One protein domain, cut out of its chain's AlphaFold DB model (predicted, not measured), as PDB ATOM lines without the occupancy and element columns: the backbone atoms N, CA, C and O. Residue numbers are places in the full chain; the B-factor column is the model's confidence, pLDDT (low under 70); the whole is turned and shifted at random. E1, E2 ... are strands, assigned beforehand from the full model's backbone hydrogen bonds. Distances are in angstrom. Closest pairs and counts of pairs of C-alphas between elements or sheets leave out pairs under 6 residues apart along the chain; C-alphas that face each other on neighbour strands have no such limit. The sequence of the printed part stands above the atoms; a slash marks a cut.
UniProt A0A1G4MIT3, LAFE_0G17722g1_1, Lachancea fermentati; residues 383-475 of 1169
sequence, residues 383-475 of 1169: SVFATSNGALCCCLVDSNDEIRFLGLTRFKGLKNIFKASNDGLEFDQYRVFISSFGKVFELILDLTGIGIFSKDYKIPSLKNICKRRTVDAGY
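Overview. This is residues 383 to 475 of the 1169 residues of the protein "LAFE_0G17722g1_1" of Lachancea fermentati (UniProt A0A1G4MIT3). A four-stranded sheet, E4 to E7, and a three-stranded sheet, E1 to E3, are partly face to face as a sandwich, their strands crossed at 53 degrees and both sheets strongly twisted. A long loop, residues 447 to 464, pairs briefly with E3 at residues 451 to 452. The 93 printed residues hold seven named strands, E1 to E7 in chain order, and no named helix: the class is all strand. Each sheet is an antiparallel meander, each strand the neighbour of the one before, ordered E4 E5 E6 E7 and E1 E2 E3. The whole is compact, with a radius of gyration of the C-alphas of 13.4 A and spans of 44 by 31 by 21 A.

Along the chain. In the larger sheet, E4 is residues 414 to 419, 14.5 A long; E5 is 429 to 436, 21.4 A; E6 is 439 to 446, 22.0 A; and E7 is 465 to 473, 19.8 A, ending at C-alpha 473 (106.927, 256.874, 321.256). In the other, E1 is residues 383 to 387, 13.0 A, from C-alpha 383 (95.261, 249.170, 298.748); E2 is 391 to 398, 23.0 A; and E3 is 403 to 410, 20.8 A.

Arrangement. Hairpin E5 and E6 has N 434 and O 441 at 2.9 A, within hydrogen-bond range, as are N 418 and O 433 of E4 and E5, 2.8 A, and N 442 and O 469 of E6 and E7, 2.8 A. Between the sheets, the closest C-alphas of E1 and E4 are Ala 386 and Ile 417, 6.6 A apart. E1 and E7 are apart. In the smaller sheet, N 385 and O 393 of E1 and E2 are 2.9 A apart, and N 396 and O 404 of E2 and E3 2.8 A.

Size, cuts and confidence. The farthest C-alphas, Asn 400 and Tyr 475, are 45.5 A apart. The printed part has no cut; the link E6 to E7 is long. Residues 454 to 460 have pLDDT under 70.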
ATOM      1  N   SER A 383      95.625 248.585 297.457       91.25
ATOM      2  CA  SER A 383      95.261 249.170 298.748       91.25
ATOM      3  C   SER A 383      95.879 248.379 299.895       91.25
ATOM      4  O   SER A 383      95.741 247.158 299.947       91.25
ATOM      5  N   VAL A 384      96.530 249.059 300.836       92.25
ATOM      6  CA  VAL A 384      97.126 248.458 302.037       92.25
ATOM      7  C   VAL A 384      96.186 248.664 303.211       92.25
ATOM      8  O   VAL A 384      95.688 249.767 303.422       92.25
ATOM      9  N   PHE A 385      95.946 247.615 303.994       90.12
ATOM     10  CA  PHE A 385      95.032 247.677 305.127       90.12
ATOM     11  C   PHE A 385      95.492 246.841 306.319       90.12
ATOM     12  O   PHE A 385      96.164 245.813 306.189       90.12
ATOM     13  N   ALA A 386      95.092 247.294 307.505       88.19
ATOM     14  CA  ALA A 386      95.344 246.618 308.765       88.19
ATOM     15  C   ALA A 386      94.074 245.986 309.318       88.19
ATOM     16  O   ALA A 386      93.014 246.607 309.387       88.19
ATOM     17  N   THR A 387      94.204 244.752 309.787       81.31
ATOM     18  CA  THR A 387      93.147 244.077 310.542       81.31
ATOM     19  C   THR A 387      93.408 244.221 312.039       81.31
ATOM     20  O   THR A 387      94.544 244.100 312.503       81.31
ATOM     21  N   SER A 388      92.346 244.338 312.830       74.00
ATOM     22  CA  SER A 388      92.425 244.344 314.305       74.00
ATOM     23  C   SER A 388      93.034 243.064 314.904       74.00
ATOM     24  O   SER A 388      93.398 243.003 316.085       74.00
ATOM     25  N   ASN A 389      93.196 241.998 314.106       74.81
ATOM     26  CA  ASN A 389      93.893 240.785 314.524       74.81
ATOM     27  C   ASN A 389      95.440 240.938 314.539       74.81
ATOM     28  O   ASN A 389      96.126 240.069 315.108       74.81
ATOM     29  N   GLY A 390      95.953 242.040 313.979       80.88
ATOM     30  CA  GLY A 390      97.365 242.379 313.830       80.88
ATOM     31  C   GLY A 390      97.954 242.098 312.444       80.88
ATOM     32  O   GLY A 390      99.156 242.281 312.270       80.88
ATOM     33  N   ALA A 391      97.180 241.591 311.482       84.62
ATOM     34  CA  ALA A 391      97.674 241.349 310.125       84.62
ATOM     35  C   ALA A 391      97.700 242.643 309.305       84.62
ATOM     36  O   ALA A 391      96.733 243.408 309.325       84.62
ATOM     37  N   LEU A 392      98.801 242.829 308.580       89.56
ATOM     38  CA  LEU A 392      98.990 243.840 307.553       89.56
ATOM     39  C   LEU A 392      98.896 243.149 306.192       89.56
ATOM     40  O   LEU A 392      99.680 242.241 305.901       89.56
ATOM     41  N   CYS A 393      97.942 243.576 305.376       89.94
ATOM     42  CA  CYS A 393      97.633 242.959 304.092       89.94
ATOM     43  C   CYS A 393      97.542 244.023 302.997       89.94
ATOM     44  O   CYS A 393      97.357 245.207 303.287       89.94
ATOM     45  N   CYS A 394      97.624 243.600 301.738       92.25
ATOM     46  CA  CYS A 394      97.203 244.427 300.614       92.25
ATOM     47  C   CYS A 394      96.150 243.721 299.753       92.25
ATOM     48  O   CYS A 394      96.049 242.490 299.728       92.25
ATOM     49  N   CYS A 395      95.325 244.531 299.100       90.94
ATOM     50  CA  CYS A 395      94.285 244.142 298.161       90.94
ATOM     51  C   CYS A 395      94.696 244.629 296.772       90.94
ATOM     52  O   CYS A 395      94.927 245.826 296.593       90.94
ATOM     53  N   LEU A 396      94.785 243.707 295.816       91.50
ATOM     54  CA  LEU A 396      95.086 243.978 294.417       91.50
ATOM     55  C   LEU A 396      93.834 243.784 293.570       91.50
ATOM     56  O   LEU A 396      93.108 242.807 293.771       91.50
ATOM     57  N   VAL A 397      93.611 244.692 292.620       89.06
ATOM     58  CA  VAL A 397      92.449 244.665 291.718       89.06
ATOM     59  C   VAL A 397      92.885 244.948 290.287       89.06
ATOM     60  O   VAL A 397      93.684 245.856 290.057       89.06
ATOM     61  N   ASP A 398      92.424 244.138 289.334       87.31
ATOM     62  CA  ASP A 398      92.693 244.314 287.903       87.31
ATOM     63  C   ASP A 398      91.525 245.014 287.181       87.31
ATOM     64  O   ASP A 398      90.548 245.440 287.798       87.31
ATOM     65  N   SER A 399      91.639 245.183 285.862       79.94
ATOM     66  CA  SER A 399      90.566 245.749 285.032       79.94
ATOM     67  C   SER A 399      89.406 244.781 284.762       79.94
ATOM     68  O   SER A 399      88.355 245.226 284.314       79.94
ATOM     69  N   ASN A 400      89.602 243.479 284.997       79.50
ATOM     70  CA  ASN A 400      88.595 242.422 284.832       79.50
ATOM     71  C   ASN A 400      87.897 242.070 286.156       79.50
ATOM     72  O   ASN A 400      87.110 241.126 286.221       79.50
ATOM     73  N   ASP A 401      88.195 242.831 287.206       72.00
ATOM     74  CA  ASP A 401      87.662 242.706 288.551       72.00
ATOM     75  C   ASP A 401      88.047 241.442 289.317       72.00
ATOM     76  O   ASP A 401      87.357 241.022 290.260       72.00
ATOM     77  N   GLU A 402      89.176 240.845 288.958       84.62
ATOM     78  CA  GLU A 402      89.834 239.903 289.838       84.62
ATOM     79  C   GLU A 402      90.387 240.641 291.058       84.62
ATOM     80  O   GLU A 402      91.095 241.642 290.947       84.62
ATOM     81  N   ILE A 403      90.067 240.116 292.242       86.62
ATOM     82  CA  ILE A 403      90.551 240.630 293.522       86.62
ATOM     83  C   ILE A 403      91.478 239.590 294.131       86.62
ATOM     84  O   ILE A 403      91.090 238.431 294.310       86.62
ATOM     85  N   ARG A 404      92.690 240.009 294.496       88.81
ATOM     86  CA  ARG A 404      93.675 239.160 295.168       88.81
ATOM     87  C   ARG A 404      94.141 239.814 296.461       88.81
ATOM     88  O   ARG A 404      94.546 240.970 296.473       88.81
ATOM     89  N   PHE A 405      94.107 239.057 297.553       88.94
ATOM     90  CA  PHE A 405      94.601 239.506 298.853       88.94
ATOM     91  C   PHE A 405      95.967 238.891 299.129       88.94
ATOM     92  O   PHE A 405      96.133 237.674 299.027       88.94
ATOM     93  N   LEU A 406      96.934 239.719 299.512       90.12
ATOM     94  CA  LEU A 406      98.278 239.286 299.878       90.12
ATOM     95  C   LEU A 406      98.562 239.621 301.342       90.12
ATOM     96  O   LEU A 406      98.219 240.699 301.832       90.12
ATOM     97  N   GLY A 407      99.189 238.684 302.050       89.38
ATOM     98  CA  GLY A 407      99.590 238.871 303.440       89.38
ATOM     99  C   GLY A 407     101.006 239.421 303.521       89.38
ATOM    100  O   GLY A 407     101.951 238.660 303.314       89.38
ATOM    101  N   LEU A 408     101.157 240.706 303.857       90.44
ATOM    102  CA  LEU A 408     102.467 241.359 303.942       90.44
ATOM    103  C   LEU A 408     103.220 240.886 305.191       90.44
ATOM    104  O   LEU A 408     104.291 240.292 305.097       90.44
ATOM    105  N   THR A 409     102.637 241.105 306.372       89.81
ATOM    106  CA  THR A 409     103.199 240.662 307.656       89.81
ATOM    107  C   THR A 409     102.126 240.635 308.749       89.81
ATOM    108  O   THR A 409     100.960 240.965 308.527       89.81
ATOM    109  N   ARG A 410     102.504 240.231 309.963       86.00
ATOM    110  CA  ARG A 410     101.664 240.336 311.155       86.00
ATOM    111  C   ARG A 410     102.431 240.995 312.292       86.00
ATOM    112  O   ARG A 410     103.469 240.493 312.723       86.00
ATOM    113  N   PHE A 411     101.867 242.069 312.838       86.12
ATOM    114  CA  PHE A 411     102.417 242.824 313.954       86.12
ATOM    115  C   PHE A 411     101.460 242.811 315.153       86.12
ATOM    116  O   PHE A 411     100.259 243.059 315.046       86.12
ATOM    117  N   LYS A 412     101.978 242.476 316.337       83.25
ATOM    118  CA  LYS A 412     101.154 242.377 317.547       83.25
ATOM    119  C   LYS A 412     100.744 243.779 317.999       83.25
ATOM    120  O   LYS A 412     101.617 244.604 318.205       83.25
ATOM    121  N   GLY A 413      99.450 243.994 318.239       79.12
ATOM    122  CA  GLY A 413      98.935 245.271 318.748       79.12
ATOM    123  C   GLY A 413      98.958 246.403 317.725       79.12
ATOM    124  O   GLY A 413      99.044 247.554 318.138       79.12
ATOM    125  N   LEU A 414      98.965 246.072 316.431       85.25
ATOM    126  CA  LEU A 414      98.722 247.018 315.345       85.25
ATOM    127  C   LEU A 414      97.390 247.742 315.594       85.25
ATOM    128  O   LEU A 414      96.421 247.054 315.902       85.25
ATOM    129  N   LYS A 415      97.401 249.080 315.524       83.94
ATOM    130  CA  LYS A 415      96.227 249.962 315.656       83.94
ATOM    131  C   LYS A 415      95.983 250.728 314.353       83.94
ATOM    132  O   LYS A 415      94.918 250.652 313.762       83.94
ATOM    133  N   ASN A 416      97.007 251.441 313.880       88.12
ATOM    134  CA  ASN A 416      96.932 252.251 312.663       88.12
ATOM    135  C   ASN A 416      98.095 251.941 311.718       88.12
ATOM    136  O   ASN A 416      99.173 251.542 312.168       88.12
ATOM    137  N   ILE A 417      97.879 252.153 310.422       92.31
ATOM    138  CA  ILE A 417      98.913 252.105 309.389       92.31
ATOM    139  C   ILE A 417      98.955 253.408 308.614       92.31
ATOM    140  O   ILE A 417      97.924 254.044 308.393       92.31
ATOM    141  N   PHE A 418     100.152 253.777 308.180       91.94
ATOM    142  CA  PHE A 418     100.387 255.018 307.469       91.94
ATOM    143  C   PHE A 418     101.387 254.816 306.341       91.94
ATOM    144  O   PHE A 418     102.349 254.048 306.456       91.94
ATOM    145  N   LYS A 419     101.155 255.548 305.254       89.88
ATOM    146  CA  LYS A 419     102.041 255.558 304.100       89.88
ATOM    147  C   LYS A 419     103.378 256.207 304.466       89.88
ATOM    148  O   LYS A 419     103.402 257.281 305.066       89.88
ATOM    149  N   ALA A 420     104.472 255.561 304.078       89.75
ATOM    150  CA  ALA A 420     105.827 256.095 304.182       89.75
ATOM    151  C   ALA A 420     106.391 256.352 302.777       89.75
ATOM    152  O   ALA A 420     106.007 255.664 301.830       89.75
ATOM    153  N   SER A 421     107.313 257.310 302.635       84.56
ATOM    154  CA  SER A 421     108.102 257.424 301.399       84.56
ATOM    155  C   SER A 421     108.973 256.176 301.241       84.56
ATOM    156  O   SER A 421     109.634 255.740 302.192       84.56
ATOM    157  N   ASN A 422     108.962 255.610 300.040       85.81
ATOM    158  CA  ASN A 422     109.753 254.449 299.647       85.81
ATOM    159  C   ASN A 422     110.957 254.836 298.765       85.81
ATOM    160  O   ASN A 422     111.635 253.956 298.225       85.81
ATOM    161  N   ASP A 423     111.267 256.137 298.692       80.31
ATOM    162  CA  ASP A 423     112.409 256.670 297.953       80.31
ATOM    163  C   ASP A 423     113.727 256.083 298.486       80.31
ATOM    164  O   ASP A 423     113.964 256.013 299.700       80.31
ATOM    165  N   GLY A 424     114.595 255.658 297.564       77.00
ATOM    166  CA  GLY A 424     115.917 255.106 297.874       77.00
ATOM    167  C   GLY A 424     115.924 253.671 298.414       77.00
ATOM    168  O   GLY A 424     116.970 253.213 298.862       77.00
ATOM    169  N   LEU A 425     114.792 252.960 298.399       83.44
ATOM    170  CA  LEU A 425     114.734 251.531 298.730       83.44
ATOM    171  C   LEU A 425     114.849 250.659 297.482       83.44
ATOM    172  O   LEU A 425     114.360 251.025 296.413       83.44
ATOM    173  N   GLU A 426     115.400 249.461 297.660       84.88
ATOM    174  CA  GLU A 426     115.440 248.420 296.630       84.88
ATOM    175  C   GLU A 426     114.024 248.026 296.156       84.88
ATOM    176  O   GLU A 426     113.008 248.293 296.815       84.88
ATOM    177  N   PHE A 427     113.927 247.432 294.963       84.88
ATOM    178  CA  PHE A 427     112.640 247.111 294.324       84.88
ATOM    179  C   PHE A 427     111.849 246.009 295.041       84.88
ATOM    180  O   PHE A 427     110.626 245.970 294.929       84.88
ATOM    181  N   ASP A 428     112.533 245.149 295.784       87.69
ATOM    182  CA  ASP A 428     111.988 244.062 296.596       87.69
ATOM    183  C   ASP A 428     111.698 244.483 298.047       87.69
ATOM    184  O   ASP A 428     111.211 243.677 298.838       87.69
ATOM    185  N   GLN A 429     111.942 245.749 298.402       91.12
ATOM    186  CA  GLN A 429     111.719 246.275 299.746       91.12
ATOM    187  C   GLN A 429     110.585 247.301 299.796       91.12
ATOM    188  O   GLN A 429     110.450 248.169 298.929       91.12
ATOM    189  N   TYR A 430     109.799 247.261 300.873       93.81
ATOM    190  CA  TYR A 430     108.699 248.198 301.103       93.81
ATOM    191  C   TYR A 430     108.673 248.753 302.528       93.81
ATOM    192  O   TYR A 430     108.627 248.006 303.504       93.81
ATOM    193  N   ARG A 431     108.659 250.079 302.652       93.31
ATOM    194  CA  ARG A 431     108.577 250.828 303.904       93.31
ATOM    195  C   ARG A 431     107.138 251.223 304.213       93.31
ATOM    196  O   ARG A 431     106.422 251.759 303.371       93.31
ATOM    197  N   VAL A 432     106.743 251.008 305.465       94.06
ATOM    198  CA  VAL A 432     105.434 251.391 306.005       94.06
ATOM    199  C   VAL A 432     105.572 251.830 307.460       94.06
ATOM    200  O   VAL A 432     106.351 251.250 308.221       94.06
ATOM    201  N   PHE A 433     104.800 252.840 307.865       93.69
ATOM    202  CA  PHE A 433     104.685 253.216 309.271       93.69
ATOM    203  C   PHE A 433     103.474 252.538 309.902       93.69
ATOM    204  O   PHE A 433     102.394 252.479 309.314       93.69
ATOM    205  N   ILE A 434     103.636 252.054 311.127       92.81
ATOM    206  CA  ILE A 434     102.550 251.462 311.904       92.81
ATOM    207  C   ILE A 434     102.506 252.058 313.311       92.81
ATOM    208  O   ILE A 434     103.549 252.307 313.909       92.81
ATOM    209  N   SER A 435     101.312 252.241 313.874       90.31
ATOM    210  CA  SER A 435     101.128 252.559 315.295       90.31
ATOM    211  C   SER A 435     100.777 251.292 316.066       90.31
ATOM    212  O   SER A 435      99.881 250.533 315.681       90.31
ATOM    213  N   SER A 436     101.500 251.041 317.155       88.00
ATOM    214  CA  SER A 436     101.269 249.907 318.039       88.00
ATOM    215  C   SER A 436     101.736 250.199 319.464       88.00
ATOM    216  O   SER A 436     102.843 250.686 319.680       88.00
ATOM    217  N   PHE A 437     100.899 249.876 320.456       85.00
ATOM    218  CA  PHE A 437     101.209 250.044 321.887       85.00
ATOM    219  C   PHE A 437     101.670 251.466 322.290       85.00
ATOM    220  O   PHE A 437     102.517 251.607 323.172       85.00
ATOM    221  N   GLY A 438     101.132 252.511 321.649       82.69
ATOM    222  CA  GLY A 438     101.521 253.911 321.896       82.69
ATOM    223  C   GLY A 438     102.863 254.313 321.269       82.69
ATOM    224  O   GLY A 438     103.477 255.281 321.705       82.69
ATOM    225  N   LYS A 439     103.348 253.547 320.284       87.38
ATOM    226  CA  LYS A 439     104.585 253.815 319.543       87.38
ATOM    227  C   LYS A 439     104.339 253.786 318.046       87.38
ATOM    228  O   LYS A 439     103.533 252.978 317.581       87.38
ATOM    229  N   VAL A 440     105.103 254.578 317.305       90.31
ATOM    230  CA  VAL A 440     105.176 254.493 315.847       90.31
ATOM    231  C   VAL A 440     106.422 253.704 315.462       90.31
ATOM    232  O   VAL A 440     107.545 254.031 315.855       90.31
ATOM    233  N   PHE A 441     106.218 252.645 314.688       89.75
ATOM    234  CA  PHE A 441     107.282 251.838 314.117       89.75
ATOM    235  C   PHE A 441     107.379 252.083 312.618       89.75
ATOM    236  O   PHE A 441     106.380 252.035 311.906       89.75
ATOM    237  N   GLU A 442     108.599 252.267 312.144       90.88
ATOM    238  CA  GLU A 442     108.971 252.090 310.751       90.88
ATOM    239  C   GLU A 442     109.300 250.618 310.520       90.88
ATOM    240  O   GLU A 442     110.155 250.046 311.212       90.88
ATOM    241  N   LEU A 443     108.619 250.006 309.556       91.62
ATOM    242  CA  LEU A 443     108.907 248.659 309.084       91.62
ATOM    243  C   LEU A 443     109.441 248.731 307.657       91.62
ATOM    244  O   LEU A 443     108.844 249.415 306.833       91.62
ATOM    245  N   ILE A 444     110.510 247.989 307.372       92.00
ATOM    246  CA  ILE A 444     110.911 247.641 306.004       92.00
ATOM    247  C   ILE A 444     110.605 246.163 305.810       92.00
ATOM    248  O   ILE A 444     111.045 245.328 306.606       92.00
ATOM    249  N   LEU A 445     109.806 245.871 304.791       92.19
ATOM    250  CA  LEU A 445     109.297 244.552 304.465       92.19
ATOM    251  C   LEU A 445     109.988 243.996 303.220       92.19
ATOM    252  O   LEU A 445     110.157 244.729 302.251       92.19
ATOM    253  N   ASP A 446     110.301 242.706 303.249       90.69
ATOM    254  CA  ASP A 446     110.710 241.902 302.096       90.69
ATOM    255  C   ASP A 446     109.471 241.487 301.294       90.69
ATOM    256  O   ASP A 446     108.545 240.861 301.829       90.69
ATOM    257  N   LEU A 447     109.449 241.833 300.009       90.88
ATOM    258  CA  LEU A 447     108.354 241.509 299.105       90.88
ATOM    259  C   LEU A 447     108.493 240.128 298.444       90.88
ATOM    260  O   LEU A 447     107.502 239.604 297.930       90.88
ATOM    261  N   THR A 448     109.669 239.494 298.478       86.31
ATOM    262  CA  THR A 448     109.926 238.217 297.788       86.31
ATOM    263  C   THR A 448     109.143 237.049 298.400       86.31
ATOM    264  O   THR A 448     108.613 236.198 297.687       86.31
ATOM    265  N   GLY A 449     109.001 237.029 299.731       77.94
ATOM    266  CA  GLY A 449     108.353 235.960 300.503       77.94
ATOM    267  C   GLY A 449     106.846 236.131 300.748       77.94
ATOM    268  O   GLY A 449     106.288 235.479 301.649       77.94
ATOM    269  N   ILE A 450     106.182 237.037 300.022       85.62
ATOM    270  CA  ILE A 450     104.754 237.329 300.191       85.62
ATOM    271  C   ILE A 450     103.901 236.204 299.598       85.62
ATOM    272  O   ILE A 450     104.137 235.720 298.498       85.62
ATOM    273  N   GLY A 451     102.884 235.786 300.353       79.69
ATOM    274  CA  GLY A 451     101.946 234.742 299.945       79.69
ATOM    275  C   GLY A 451     100.511 235.251 299.857       79.69
ATOM    276  O   GLY A 451     100.141 236.239 300.501       79.69
ATOM    277  N   ILE A 452      99.691 234.526 299.094       81.75
ATOM    278  CA  ILE A 452      98.249 234.769 298.999       81.75
ATOM    279  C   ILE A 452      97.609 234.555 300.371       81.75
ATOM    280  O   ILE A 452      97.809 233.535 301.032       81.75
ATOM    281  N   PHE A 453      96.814 235.532 300.787       74.69
ATOM    282  CA  PHE A 453      96.086 235.501 302.040       74.69
ATOM    283  C   PHE A 453      94.818 234.647 301.878       74.69
ATOM    284  O   PHE A 453      93.849 235.069 301.251       74.69
ATOM    285  N   SER A 454      94.839 233.421 302.408       69.19
ATOM    286  CA  SER A 454      93.709 232.480 302.379       69.19
ATOM    287  C   SER A 454      93.167 232.187 303.786       69.19
ATOM    288  O   SER A 454      93.805 232.503 304.786       69.19
ATOM    289  N   LYS A 455      91.984 231.562 303.877       62.50
ATOM    290  CA  LYS A 455      91.276 231.278 305.144       62.50
ATOM    291  C   LYS A 455      92.099 230.462 306.158       62.50
ATOM    292  O   LYS A 455      91.960 230.666 307.362       62.50
ATOM    293  N   ASP A 456      92.989 229.596 305.674       57.03
ATOM    294  CA  ASP A 456      93.889 228.777 306.502       57.03
ATOM    295  C   ASP A 456      95.280 229.415 306.697       57.03
ATOM    296  O   ASP A 456      96.118 228.904 307.448       57.03
ATOM    297  N   TYR A 457      95.547 230.547 306.035       58.53
ATOM    298  CA  TYR A 457      96.858 231.180 306.006       58.53
ATOM    299  C   TYR A 457      97.122 231.975 307.287       58.53
ATOM    300  O   TYR A 457      96.697 233.117 307.472       58.53
ATOM    301  N   LYS A 458      97.893 231.377 308.196       64.56
ATOM    302  CA  LYS A 458      98.443 232.086 309.354       64.56
ATOM    303  C   LYS A 458      99.723 232.793 308.934       64.56
ATOM    304  O   LYS A 458     100.776 232.163 308.916       64.56
ATOM    305  N   ILE A 459      99.650 234.100 308.670       68.12
ATOM    306  CA  ILE A 459     100.857 234.932 308.566       68.12
ATOM    307  C   ILE A 459     101.601 234.828 309.910       68.12
ATOM    308  O   ILE A 459     101.047 235.244 310.942       68.12
ATOM    309  N   PRO A 460     102.816 234.252 309.951       69.06
ATOM    310  CA  PRO A 460     103.597 234.215 311.177       69.06
ATOM    311  C   PRO A 460     103.925 235.643 311.612       69.06
ATOM    312  O   PRO A 460     104.217 236.509 310.787       69.06
ATOM    313  N   SER A 461     103.865 235.901 312.918       71.31
ATOM    314  CA  SER A 461     104.216 237.212 313.465       71.31
ATOM    315  C   SER A 461     105.641 237.592 313.065       71.31
ATOM    316  O   SER A 461     106.548 236.780 313.229       71.31
ATOM    317  N   LEU A 462     105.826 238.830 312.606       78.44
ATOM    318  CA  LEU A 462     107.107 239.402 312.177       78.44
ATOM    319  C   LEU A 462     107.745 238.746 310.935       78.44
ATOM    320  O   LEU A 462     108.875 239.085 310.595       78.44
ATOM    321  N   LYS A 463     107.038 237.846 310.232       81.81
ATOM    322  CA  LYS A 463     107.502 237.320 308.938       81.81
ATOM    323  C   LYS A 463     107.650 238.474 307.935       81.81
ATOM    324  O   LYS A 463     106.835 239.393 307.964       81.81
ATOM    325  N   ASN A 464     108.652 238.401 307.062       85.06
ATOM    326  CA  ASN A 464     108.964 239.395 306.028       85.06
ATOM    327  C   ASN A 464     109.413 240.767 306.559       85.06
ATOM    328  O   ASN A 464     109.553 241.680 305.765       85.06
ATOM    329  N   ILE A 465     109.635 240.965 307.865       87.62
ATOM    330  CA  ILE A 465     110.179 242.237 308.370       87.62
ATOM    331  C   ILE A 465     111.709 242.176 308.305       87.62
ATOM    332  O   ILE A 465     112.321 241.517 309.145       87.62
ATOM    333  N   CYS A 466     112.315 242.884 307.350       84.94
ATOM    334  CA  CYS A 466     113.770 243.052 307.252       84.94
ATOM    335  C   CYS A 466     114.287 243.955 308.368       84.94
ATOM    336  O   CYS A 466     115.255 243.640 309.055       84.94
ATOM    337  N   LYS A 467     113.613 245.096 308.557       81.62
ATOM    338  CA  LYS A 467     114.022 246.137 309.500       81.62
ATOM    339  C   LYS A 467     112.828 246.657 310.274       81.62
ATOM    340  O   LYS A 467     111.743 246.851 309.729       81.62
ATOM    341  N   ARG A 468     113.051 246.913 311.560       86.62
ATOM    342  CA  ARG A 468     112.078 247.539 312.454       86.62
ATOM    343  C   ARG A 468     112.769 248.597 313.293       86.62
ATOM    344  O   ARG A 468     113.649 248.267 314.085       86.62
ATOM    345  N   ARG A 469     112.293 249.834 313.203       83.50
ATOM    346  CA  ARG A 469     112.780 250.956 314.010       83.50
ATOM    347  C   ARG A 469     111.612 251.654 314.692       83.50
ATOM    348  O   ARG A 469     110.572 251.855 314.080       83.50
ATOM    349  N   THR A 470     111.772 252.017 315.961       86.00
ATOM    350  CA  THR A 470     110.816 252.918 316.623       86.00
ATOM    351  C   THR A 470     111.180 254.344 316.223       86.00
ATOM    352  O   THR A 470     112.314 254.761 316.458       86.00
ATOM    353  N   VAL A 471     110.251 255.065 315.604       84.56
ATOM    354  CA  VAL A 471     110.473 256.443 315.130       84.56
ATOM    355  C   VAL A 471     109.796 257.484 316.009       84.56
ATOM    356  O   VAL A 471     110.212 258.630 315.998       84.56
ATOM    357  N   ASP A 472     108.808 257.074 316.799       86.56
ATOM    358  CA  ASP A 472     108.172 257.911 317.809       86.56
ATOM    359  C   ASP A 472     107.613 257.028 318.930       86.56
ATOM    360  O   ASP A 472     107.250 255.863 318.709       86.56
ATOM    361  N   ALA A 473     107.573 257.554 320.149       83.88
ATOM    362  CA  ALA A 473     106.927 256.874 321.256       83.88
ATOM    363  C   ALA A 473     106.320 257.876 322.222       83.88
ATOM    364  O   ALA A 473     107.009 258.770 322.711       83.88
ATOM    365  N   GLY A 474     105.093 257.602 322.631       83.62
ATOM    366  CA  GLY A 474     104.546 258.149 323.856       83.62
ATOM    367  C   GLY A 474     103.992 257.032 324.716       83.62
ATOM    368  O   GLY A 474     104.671 256.033 324.983       83.62
ATOM    369  N   TYR A 475     102.768 257.200 325.194       79.19
ATOM    370  CA  TYR A 475     102.133 256.225 326.064       79.19
ATOM    371  C   TYR A 475     100.681 255.998 325.639       79.19
ATOM    372  O   TYR A 475      99.995 256.937 325.247       79.19
TER     373      TYR A 475